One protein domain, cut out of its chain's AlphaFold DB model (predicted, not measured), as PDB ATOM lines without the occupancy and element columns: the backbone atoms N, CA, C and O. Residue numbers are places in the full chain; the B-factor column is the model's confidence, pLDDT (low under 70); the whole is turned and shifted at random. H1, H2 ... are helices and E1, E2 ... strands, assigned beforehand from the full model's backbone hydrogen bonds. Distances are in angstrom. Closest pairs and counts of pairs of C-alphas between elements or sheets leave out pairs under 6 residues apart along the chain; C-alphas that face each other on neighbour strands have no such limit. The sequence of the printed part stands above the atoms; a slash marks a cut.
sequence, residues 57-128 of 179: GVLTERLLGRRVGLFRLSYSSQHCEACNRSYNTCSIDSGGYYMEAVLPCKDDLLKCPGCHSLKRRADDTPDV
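AT A GLANCE: This is residues 57 to 128 of the 179 residues of the protein "Nucleoside monophosphate kinase" of Babesia ovata (UniProt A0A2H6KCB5). A small flat slab has the hairpin E1 and E2 near its middle, with H1 running straight on into E1 from one end and the two short helices H2 and H3 at the other end. A second hairpin, E3 and E4, lies at the same end as H1, and a long loop, residues 70 to 85, and a final stretch, residues 117 to 128, have no named element. The printed part has 72 residues, with three named helices and four named strands in the order H1, E1, E2, E3, E4, H2, H3; under half of the residues are in named elements, and the class is mixed, helices and strands. Each of the two sheets, E1 - E2 and E3 - E4, is antiparallel. The whole is compact, with a radius of gyration of the C-alphas of 12.9 A, and spans 38 by 30 by 14 A.

IN THESE COORDINATES: E1 is residues 66 to 69, 10.6 A long from first to last C-alpha, beginning at C-alpha 66 (13.512, -2.538, -12.817). E2 is residues 86 to 88, 7.0 A. H1, residues 57 to 65, is 12.3 A long and begins at C-alpha 57 (27.680, -4.553, -12.243). E3 is residues 92 to 94, 6.0 A, and E4 is residues 97 to 99, 6.2 A. H2 is residues 106 to 111, 8.8 A. H3 is residues 113 to 116, 5.9 A, ending at C-alpha 116 (-0.493, -5.557, -17.324).

HOW THE PARTS SIT: E1 and E2 form a hairpin at 134 degrees, with N 67 and O 87 within hydrogen-bond range at 2.9 A. Residues 68 to 69 of E1 also pair, antiparallel, with residues 118 to 119. The closest C-alphas of H1 and E2 are those of Gly 65 and Asn 88, 5.2 A apart. E3 and E4 form a hairpin at 162 degrees, with N 92 and O 99 at 2.8 A, within hydrogen-bond range. The closest C-alphas of H1 and E3 are those of Val 58 and Ile 92, 7.5 A apart. The closest C-alphas of E1 and H3 are those of Gly 69 and Cys 115, 4.2 A apart. H2 and H3 only just touch, only at the corner by their link, with 3 pairs of C-alphas within 8 A; the closest are those of Leu 109 and Cys 115, 5.6 A. H1 and H2 are apart, and so are E2 and E3. In H1 and H2 every O i to N i+4 pair is within hydrogen-bond range; H3 is too short for such a pair.

THE WHOLE: The C-alphas farthest apart are those of Arg 72 and Gly 96, 39.3 A. The printed part has no cut. The link from E1 to E2, 16 residues, is long. The mean pLDDT of the printed part is 88.5, and residues 71 to 76 are under 70.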
ATOM      1  N   GLY A  57      28.149  -4.267 -10.887       94.62
ATOM      2  CA  GLY A  57      27.680  -4.553 -12.243       94.62
ATOM      3  C   GLY A  57      26.287  -5.169 -12.201       94.62
ATOM      4  O   GLY A  57      25.349  -4.630 -12.790       94.62
ATOM      5  N   VAL A  58      26.126  -6.200 -11.372       96.44
ATOM      6  CA  VAL A  58      24.845  -6.887 -11.147       96.44
ATOM      7  C   VAL A  58      23.770  -5.917 -10.640       96.44
ATOM      8  O   VAL A  58      22.647  -5.910 -11.145       96.44
ATOM      9  N   LEU A  59      24.093  -5.044  -9.681       95.88
ATOM     10  CA  LEU A  59      23.170  -4.023  -9.176       95.88
ATOM     11  C   LEU A  59      22.736  -3.046 -10.271       95.88
ATOM     12  O   LEU A  59      21.559  -2.693 -10.349       95.88
ATOM     13  N   THR A  60      23.668  -2.621 -11.120       95.88
ATOM     14  CA  THR A  60      23.382  -1.702 -12.227       95.88
ATOM     15  C   THR A  60      22.421  -2.340 -13.227       95.88
ATOM     16  O   THR A  60      21.400  -1.738 -13.567       95.88
ATOM     17  N   GLU A  61      22.677  -3.585 -13.634       96.00
ATOM     18  CA  GLU A  61      21.784  -4.351 -14.511       96.00
ATOM     19  C   GLU A  61      20.393  -4.525 -13.893       96.00
ATOM     20  O   GLU A  61      19.370  -4.294 -14.547       96.00
ATOM     21  N   ARG A  62      20.336  -4.835 -12.593       95.88
ATOM     22  CA  ARG A  62      19.082  -4.947 -11.840       95.88
ATOM     23  C   ARG A  62      18.308  -3.632 -11.815       95.88
ATOM     24  O   ARG A  62      17.093  -3.658 -12.005       95.88
ATOM     25  N   LEU A  63      18.963  -2.496 -11.591       95.50
ATOM     26  CA  LEU A  63      18.306  -1.185 -11.583       95.50
ATOM     27  C   LEU A  63      17.784  -0.813 -12.978       95.50
ATOM     28  O   LEU A  63      16.636  -0.393 -13.104       95.50
ATOM     29  N   LEU A  64      18.558  -1.066 -14.035       96.19
ATOM     30  CA  LEU A  64      18.124  -0.851 -15.423       96.19
ATOM     31  C   LEU A  64      16.974  -1.785 -15.838       96.19
ATOM     32  O   LEU A  64      16.104  -1.405 -16.631       96.19
ATOM     33  N   GLY A  65      16.941  -3.003 -15.293       96.12
ATOM     34  CA  GLY A  65      15.881  -3.994 -15.490       96.12
ATOM     35  C   GLY A  65      14.617  -3.741 -14.665       96.12
ATOM     36  O   GLY A  65      13.590  -4.376 -14.913       96.12
ATOM     37  N   ARG A  66      14.645  -2.810 -13.704       96.00
ATOM     38  CA  ARG A  66      13.512  -2.538 -12.817       96.00
ATOM     39  C   ARG A  66      12.320  -1.965 -13.583       96.00
ATOM     40  O   ARG A  66      12.456  -1.088 -14.441       96.00
ATOM     41  N   ARG A  67      11.127  -2.464 -13.270       93.94
ATOM     42  CA  ARG A  67       9.860  -2.011 -13.850       93.94
ATOM     43  C   ARG A  67       8.811  -1.780 -12.777       93.94
ATOM     44  O   ARG A  67       8.813  -2.442 -11.745       93.94
ATOM     45  N   VAL A  68       7.882  -0.877 -13.052       91.31
ATOM     46  CA  VAL A  68       6.697  -0.615 -12.228       91.31
ATOM     47  C   VAL A  68       5.446  -0.667 -13.100       91.31
ATOM     48  O   VAL A  68       5.518  -0.418 -14.307       91.31
ATOM     49  N   GLY A  69       4.302  -1.001 -12.502       87.12
ATOM     50  CA  GLY A  69       3.021  -1.007 -13.212       87.12
ATOM     51  C   GLY A  69       2.608   0.393 -13.680       87.12
ATOM     52  O   GLY A  69       2.781   1.381 -12.960       87.12
ATOM     53  N   LEU A  70       2.045   0.481 -14.882       81.12
ATOM     54  CA  LEU A  70       1.440   1.683 -15.443       81.12
ATOM     55  C   LEU A  70      -0.044   1.737 -15.046       81.12
ATOM     56  O   LEU A  70      -0.910   1.167 -15.707       81.12
ATOM     57  N   PHE A  71      -0.357   2.440 -13.957       68.25
ATOM     58  CA  PHE A  71      -1.745   2.670 -13.558       68.25
ATOM     59  C   PHE A  71      -2.315   3.909 -14.274       68.25
ATOM     60  O   PHE A  71      -1.771   5.002 -14.142       68.25
ATOM     61  N   ARG A  72      -3.405   3.722 -15.041       60.25
ATOM     62  CA  ARG A  72      -4.232   4.773 -15.679       60.25
ATOM     63  C   ARG A  72      -3.461   5.875 -16.420       60.25
ATOM     64  O   ARG A  72      -3.461   7.003 -15.955       60.25
ATOM     65  N   LEU A  73      -2.826   5.577 -17.561       58.12
ATOM     66  CA  LEU A  73      -2.179   6.565 -18.462       58.12
ATOM     67  C   LEU A  73      -1.274   7.622 -17.773       58.12
ATOM     68  O   LEU A  73      -0.859   8.590 -18.404       58.12
ATOM     69  N   SER A  74      -0.919   7.437 -16.497       63.66
ATOM     70  CA  SER A  74      -0.082   8.351 -15.737       63.66
ATOM     71  C   SER A  74       1.357   7.940 -15.974       63.66
ATOM     72  O   SER A  74       1.955   7.128 -15.254       63.66
ATOM     73  N   TYR A  75       1.918   8.456 -17.063       65.00
ATOM     74  CA  TYR A  75       3.304   8.195 -17.436       65.00
ATOM     75  C   TYR A  75       4.290   8.771 -16.409       65.00
ATOM     76  O   TYR A  75       5.355   8.187 -16.216       65.00
ATOM     77  N   SER A  76       3.905   9.805 -15.653       69.19
ATOM     78  CA  SER A  76       4.760  10.484 -14.671       69.19
ATOM     79  C   SER A  76       4.970   9.733 -13.351       69.19
ATOM     80  O   SER A  76       5.991   9.954 -12.696       69.19
ATOM     81  N   SER A  77       4.053   8.849 -12.932       74.06
ATOM     82  CA  SER A  77       4.143   8.205 -11.607       74.06
ATOM     83  C   SER A  77       5.345   7.251 -11.516       74.06
ATOM     84  O   SER A  77       5.513   6.386 -12.373       74.06
ATOM     85  N   GLN A  78       6.185   7.370 -10.482       80.75
ATOM     86  CA  GLN A  78       7.386   6.525 -10.298       80.75
ATOM     87  C   GLN A  78       7.077   5.117  -9.767       80.75
ATOM     88  O   GLN A  78       7.961   4.275  -9.636       80.75
ATOM     89  N   HIS A  79       5.818   4.861  -9.453       84.50
ATOM     90  CA  HIS A  79       5.317   3.611  -8.914       84.50
ATOM     91  C   HIS A  79       3.869   3.424  -9.355       84.50
ATOM     92  O   HIS A  79       3.178   4.380  -9.716       84.50
ATOM     93  N   CYS A  80       3.406   2.176  -9.313       84.62
ATOM     94  CA  CYS A  80       1.997   1.881  -9.507       84.62
ATOM     95  C   CYS A  80       1.208   2.405  -8.301       84.62
ATOM     96  O   CYS A  80       1.384   1.907  -7.192       84.62
ATOM     97  N   GLU A  81       0.324   3.374  -8.512       82.19
ATOM     98  CA  GLU A  81      -0.468   3.994  -7.435       82.19
ATOM     99  C   GLU A  81      -1.428   3.014  -6.750       82.19
ATOM    100  O   GLU A  81      -1.805   3.224  -5.604       82.19
ATOM    101  N   ALA A  82      -1.791   1.920  -7.423       83.25
ATOM    102  CA  ALA A  82      -2.713   0.929  -6.880       83.25
ATOM    103  C   ALA A  82      -2.041  -0.145  -6.009       83.25
ATOM    104  O   ALA A  82      -2.698  -0.710  -5.141       83.25
ATOM    105  N   CYS A  83      -0.768  -0.488  -6.246       86.50
ATOM    106  CA  CYS A  83      -0.129  -1.599  -5.519       86.50
ATOM    107  C   CYS A  83       1.334  -1.394  -5.125       86.50
ATOM    108  O   CYS A  83       1.868  -2.222  -4.395       86.50
ATOM    109  N   ASN A  84       1.998  -0.351  -5.628       87.12
ATOM    110  CA  ASN A  84       3.403  -0.039  -5.359       87.12
ATOM    111  C   ASN A  84       4.406  -1.189  -5.626       87.12
ATOM    112  O   ASN A  84       5.541  -1.151  -5.156       87.12
ATOM    113  N   ARG A  85       4.015  -2.223  -6.387       89.81
ATOM    114  CA  ARG A  85       4.893  -3.352  -6.719       89.81
ATOM    115  C   ARG A  85       5.965  -2.955  -7.726       89.81
ATOM    116  O   ARG A  85       5.725  -2.172  -8.650       89.81
ATOM    117  N   SER A  86       7.134  -3.565  -7.553       91.12
ATOM    118  CA  SER A  86       8.259  -3.483  -8.474       91.12
ATOM    119  C   SER A  86       8.546  -4.858  -9.056       91.12
ATOM    120  O   SER A  86       8.572  -5.860  -8.348       91.12
ATOM    121  N   TYR A  87       8.829  -4.863 -10.345       94.31
ATOM    122  CA  TYR A  87       9.208  -6.021 -11.136       94.31
ATOM    123  C   TYR A  87      10.633  -5.839 -11.643       94.31
ATOM    124  O   TYR A  87      11.215  -4.752 -11.542       94.31
ATOM    125  N   ASN A  88      11.206  -6.896 -12.195       95.94
ATOM    126  CA  ASN A  88      12.504  -6.844 -12.839       95.94
ATOM    127  C   ASN A  88      12.508  -7.746 -14.070       95.94
ATOM    128  O   ASN A  88      12.204  -8.926 -13.960       95.94
ATOM    129  N   THR A  89      12.839  -7.199 -15.234       95.81
ATOM    130  CA  THR A  89      12.866  -7.959 -16.493       95.81
ATOM    131  C   THR A  89      14.237  -8.554 -16.806       95.81
ATOM    132  O   THR A  89      14.376  -9.233 -17.816       95.81
ATOM    133  N   CYS A  90      15.255  -8.259 -15.998       95.06
ATOM    134  CA  CYS A  90      16.602  -8.786 -16.165       95.06
ATOM    135  C   CYS A  90      16.723 -10.151 -15.473       95.06
ATOM    136  O   CYS A  90      16.288 -10.309 -14.328       95.06
ATOM    137  N   SER A  91      17.340 -11.097 -16.180       96.44
ATOM    138  CA  SER A  91      17.846 -12.354 -15.632       96.44
ATOM    139  C   SER A  91      19.373 -12.306 -15.642       96.44
ATOM    140  O   SER A  91      19.955 -11.870 -16.633       96.44
ATOM    141  N   ILE A  92      20.003 -12.755 -14.559       96.56
ATOM    142  CA  ILE A  92      21.457 -12.735 -14.365       96.56
ATOM    143  C   ILE A  92      21.911 -14.156 -14.057       96.56
ATOM    144  O   ILE A  92      21.398 -14.768 -13.123       96.56
ATOM    145  N   ASP A  93      22.864 -14.653 -14.839       96.56
ATOM    146  CA  ASP A  93      23.492 -15.969 -14.678       96.56
ATOM    147  C   ASP A  93      24.995 -15.851 -14.973       96.56
ATOM    148  O   ASP A  93      25.518 -16.331 -15.979       96.56
ATOM    149  N   SER A  94      25.682 -15.047 -14.164       94.62
ATOM    150  CA  SER A  94      27.098 -14.722 -14.341       94.62
ATOM    151  C   SER A  94      27.721 -14.267 -13.020       94.62
ATOM    152  O   SER A  94      27.026 -13.874 -12.086       94.62
ATOM    153  N   GLY A  95      29.050 -14.368 -12.897       91.69
ATOM    154  CA  GLY A  95      29.780 -13.853 -11.728       91.69
ATOM    155  C   GLY A  95      29.409 -14.500 -10.383       91.69
ATOM    156  O   GLY A  95      29.629 -13.897  -9.339       91.69
ATOM    157  N   GLY A  96      28.822 -15.703 -10.388       95.81
ATOM    158  CA  GLY A  96      28.311 -16.363  -9.177       95.81
ATOM    159  C   GLY A  96      26.920 -15.890  -8.732       95.81
ATOM    160  O   GLY A  96      26.462 -16.284  -7.658       95.81
ATOM    161  N   TYR A  97      26.247 -15.081  -9.553       97.31
ATOM    162  CA  TYR A  97      24.873 -14.637  -9.359       97.31
ATOM    163  C   TYR A  97      23.927 -15.430 -10.258       97.31
ATOM    164  O   TYR A  97      24.207 -15.632 -11.435       97.31
ATOM    165  N   TYR A  98      22.794 -15.848  -9.695       97.00
ATOM    166  CA  TYR A  98      21.738 -16.578 -10.397       97.00
ATOM    167  C   TYR A  98      20.371 -15.999 -10.027       97.00
ATOM    168  O   TYR A  98      19.692 -16.480  -9.115       97.00
ATOM    169  N   MET A  99      19.976 -14.920 -10.698       95.94
ATOM    170  CA  MET A  99      18.743 -14.188 -10.420       95.94
ATOM    171  C   MET A  99      17.807 -14.243 -11.620       95.94
ATOM    172  O   MET A  99      18.118 -13.719 -12.682       95.94
ATOM    173  N   GLU A 100      16.630 -14.826 -11.438       95.94
ATOM    174  CA  GLU A 100      15.591 -14.830 -12.467       95.94
ATOM    175  C   GLU A 100      14.881 -13.472 -12.551       95.94
ATOM    176  O   GLU A 100      14.773 -12.732 -11.563       95.94
ATOM    177  N   ALA A 101      14.336 -13.175 -13.732       96.06
ATOM    178  CA  ALA A 101      13.390 -12.084 -13.904       96.06
ATOM    179  C   ALA A 101      12.202 -12.235 -12.937       96.06
ATOM    180  O   ALA A 101      11.624 -13.308 -12.764       96.06
ATOM    181  N   VAL A 102      11.806 -11.122 -12.327       95.12
ATOM    182  CA  VAL A 102      10.657 -11.027 -11.425       95.12
ATOM    183  C   VAL A 102       9.535 -10.342 -12.190       95.12
ATOM    184  O   VAL A 102       9.444  -9.115 -12.199       95.12
ATOM    185  N   LEU A 103       8.711 -11.130 -12.877       93.69
ATOM    186  CA  LEU A 103       7.584 -10.645 -13.676       93.69
ATOM    187  C   LEU A 103       6.263 -10.728 -12.890       93.69
ATOM    188  O   LEU A 103       6.174 -11.512 -11.942       93.69
ATOM    189  N   PRO A 104       5.228  -9.956 -13.273       92.19
ATOM    190  CA  PRO A 104       3.900 -10.094 -12.686       92.19
ATOM    191  C   PRO A 104       3.375 -11.522 -12.831       92.19
ATOM    192  O   PRO A 104       3.300 -12.058 -13.938       92.19
ATOM    193  N   CYS A 105       2.985 -12.137 -11.715       90.94
ATOM    194  CA  CYS A 105       2.262 -13.404 -11.751       90.94
ATOM    195  C   CYS A 105       0.771 -13.170 -12.057       90.94
ATOM    196  O   CYS A 105       0.283 -12.037 -12.047       90.94
ATOM    197  N   LYS A 106       0.010 -14.245 -12.300       89.81
ATOM    198  CA  LYS A 106      -1.436 -14.147 -12.575       89.81
ATOM    199  C   LYS A 106      -2.192 -13.400 -11.463       89.81
ATOM    200  O   LYS A 106      -3.016 -12.540 -11.761       89.81
ATOM    201  N   ASP A 107      -1.856 -13.656 -10.200       89.44
ATOM    202  CA  ASP A 107      -2.495 -13.001  -9.050       89.44
ATOM    203  C   ASP A 107      -2.202 -11.500  -8.978       89.44
ATOM    204  O   ASP A 107      -3.054 -10.716  -8.552       89.44
ATOM    205  N   ASP A 108      -1.007 -11.078  -9.391       86.81
ATOM    206  CA  ASP A 108      -0.654  -9.662  -9.443       86.81
ATOM    207  C   ASP A 108      -1.516  -8.913 -10.459       86.81
ATOM    208  O   ASP A 108      -2.016  -7.826 -10.161       86.81
ATOM    209  N   LEU A 109      -1.705  -9.513 -11.636       86.06
ATOM    210  CA  LEU A 109      -2.494  -8.953 -12.730       86.06
ATOM    211  C   LEU A 109      -3.987  -8.884 -12.387       86.06
ATOM    212  O   LEU A 109      -4.646  -7.903 -12.732       86.06
ATOM    213  N   LEU A 110      -4.502  -9.870 -11.643       86.94
ATOM    214  CA  LEU A 110      -5.872  -9.854 -11.118       86.94
ATOM    215  C   LEU A 110      -6.077  -8.748 -10.074       86.94
ATOM    216  O   LEU A 110      -7.092  -8.058 -10.090       86.94
ATOM    217  N   LYS A 111      -5.108  -8.555  -9.170       86.44
ATOM    218  CA  LYS A 111      -5.193  -7.548  -8.096       86.44
ATOM    219  C   LYS A 111      -4.933  -6.127  -8.585       86.44
ATOM    220  O   LYS A 111      -5.348  -5.172  -7.936       86.44
ATOM    221  N   CYS A 112      -4.199  -5.962  -9.682       83.75
ATOM    222  CA  CYS A 112      -3.851  -4.655 -10.210       83.75
ATOM    223  C   CYS A 112      -3.855  -4.658 -11.744       83.75
ATOM    224  O   CYS A 112      -2.859  -5.040 -12.363       83.75
ATOM    225  N   PRO A 113      -4.914  -4.118 -12.379       75.88
ATOM    226  CA  PRO A 113      -4.967  -3.993 -13.832       75.88
ATOM    227  C   PRO A 113      -3.793  -3.186 -14.405       75.88
ATOM    228  O   PRO A 113      -3.307  -3.494 -15.489       75.88
ATOM    229  N   GLY A 114      -3.274  -2.208 -13.653       75.50
ATOM    230  CA  GLY A 114      -2.106  -1.413 -14.046       75.50
ATOM    231  C   GLY A 114      -0.796  -2.203 -14.142       75.50
ATOM    232  O   GLY A 114       0.173  -1.698 -14.696       75.50
ATOM    233  N   CYS A 115      -0.738  -3.439 -13.639       81.50
ATOM    234  CA  CYS A 115       0.439  -4.297 -13.777       81.50
ATOM    235  C   CYS A 115       0.487  -5.075 -15.104       81.50
ATOM    236  O   CYS A 115       1.493  -5.728 -15.360       81.50
ATOM    237  N   HIS A 116      -0.536  -4.977 -15.969       83.38
ATOM    238  CA  HIS A 116      -0.493  -5.557 -17.324       83.38
ATOM    239  C   HIS A 116       0.492  -4.831 -18.246       83.38
ATOM    240  O   HIS A 116       1.011  -5.418 -19.192       83.38
ATOM    241  N   SER A 117       0.754  -3.551 -17.981       87.50
ATOM    242  CA  SER A 117       1.731  -2.756 -18.717       87.50
ATOM    243  C   SER A 117       2.818  -2.288 -17.768       87.50
ATOM    244  O   SER A 117       2.553  -1.658 -16.745       87.50
ATOM    245  N   LEU A 118       4.059  -2.603 -18.119       90.31
ATOM    246  CA  LEU A 118       5.226  -2.281 -17.318       90.31
ATOM    247  C   LEU A 118       5.971  -1.099 -17.927       90.31
ATOM    248  O   LEU A 118       6.221  -1.066 -19.130       90.31
ATOM    249  N   LYS A 119       6.379  -0.154 -17.083       90.88
ATOM    250  CA  LYS A 119       7.255   0.957 -17.468       90.88
ATOM    251  C   LYS A 119       8.520   0.985 -16.625       90.88
ATOM    252  O   LYS A 119       8.552   0.473 -15.506       90.88
ATOM    253  N   ARG A 120       9.570   1.599 -17.164       90.75
ATOM    254  CA  ARG A 120      10.778   1.946 -16.408       90.75
ATOM    255  C   ARG A 120      10.494   3.173 -15.537       90.75
ATOM    256  O   ARG A 120       9.697   4.026 -15.930       90.75
ATOM    257  N   ARG A 121      11.136   3.273 -14.372       89.50
ATOM    258  CA  ARG A 121      11.114   4.518 -13.594       89.50
ATOM    259  C   ARG A 121      11.886   5.614 -14.325       89.50
ATOM    260  O   ARG A 121      12.784   5.323 -15.114       89.50
ATOM    261  N   ALA A 122      11.542   6.870 -14.067       88.88
ATOM    262  CA  ALA A 122      12.219   7.992 -14.712       88.88
ATOM    263  C   ALA A 122      13.669   8.143 -14.229       88.88
ATOM    264  O   ALA A 122      14.509   8.605 -14.991       88.88
ATOM    265  N   ASP A 123      13.960   7.726 -12.992       87.75
ATOM    266  CA  ASP A 123      15.293   7.779 -12.384       87.75
ATOM    267  C   ASP A 123      16.152   6.524 -12.630       87.75
ATOM    268  O   ASP A 123      17.291   6.472 -12.175       87.75
ATOM    269  N   ASP A 124      15.643   5.524 -13.358       91.50
ATOM    270  CA  ASP A 124      16.390   4.312 -13.726       91.50
ATOM    271  C   ASP A 124      17.091   4.496 -15.086       91.50
ATOM    272  O   ASP A 124      16.836   3.773 -16.053       91.50
ATOM    273  N   THR A 125      17.964   5.501 -15.177       94.12
ATOM    274  CA  THR A 125      18.845   5.736 -16.335       94.12
ATOM    275  C   THR A 125      20.304   5.457 -15.966       94.12
ATOM    276  O   THR A 125      20.662   5.595 -14.794       94.12
ATOM    277  N   PRO A 126      21.169   5.068 -16.925       94.44
ATOM    278  CA  PRO A 126      22.568   4.755 -16.626       94.44
ATOM    279  C   PRO A 126      23.305   5.880 -15.885       94.44
ATOM    280  O   PRO A 126      24.014   5.617 -14.918       94.44
ATOM    281  N   ASP A 127      23.092   7.134 -16.287       95.38
ATOM    282  CA  ASP A 127      23.720   8.314 -15.687       95.38
ATOM    283  C   ASP A 127      23.227   8.580 -14.255       95.38
ATOM    284  O   ASP A 127      24.033   8.839 -13.357       95.38
ATOM    285  N   VAL A 128      21.916   8.460 -14.010       95.38
ATOM    286  CA  VAL A 128      21.334   8.646 -12.676       95.38
ATOM    287  C   VAL A 128      21.772   7.518 -11.747       95.38
ATOM    288  O   VAL A 128      22.148   7.785 -10.607       95.38
TER     289      VAL A 128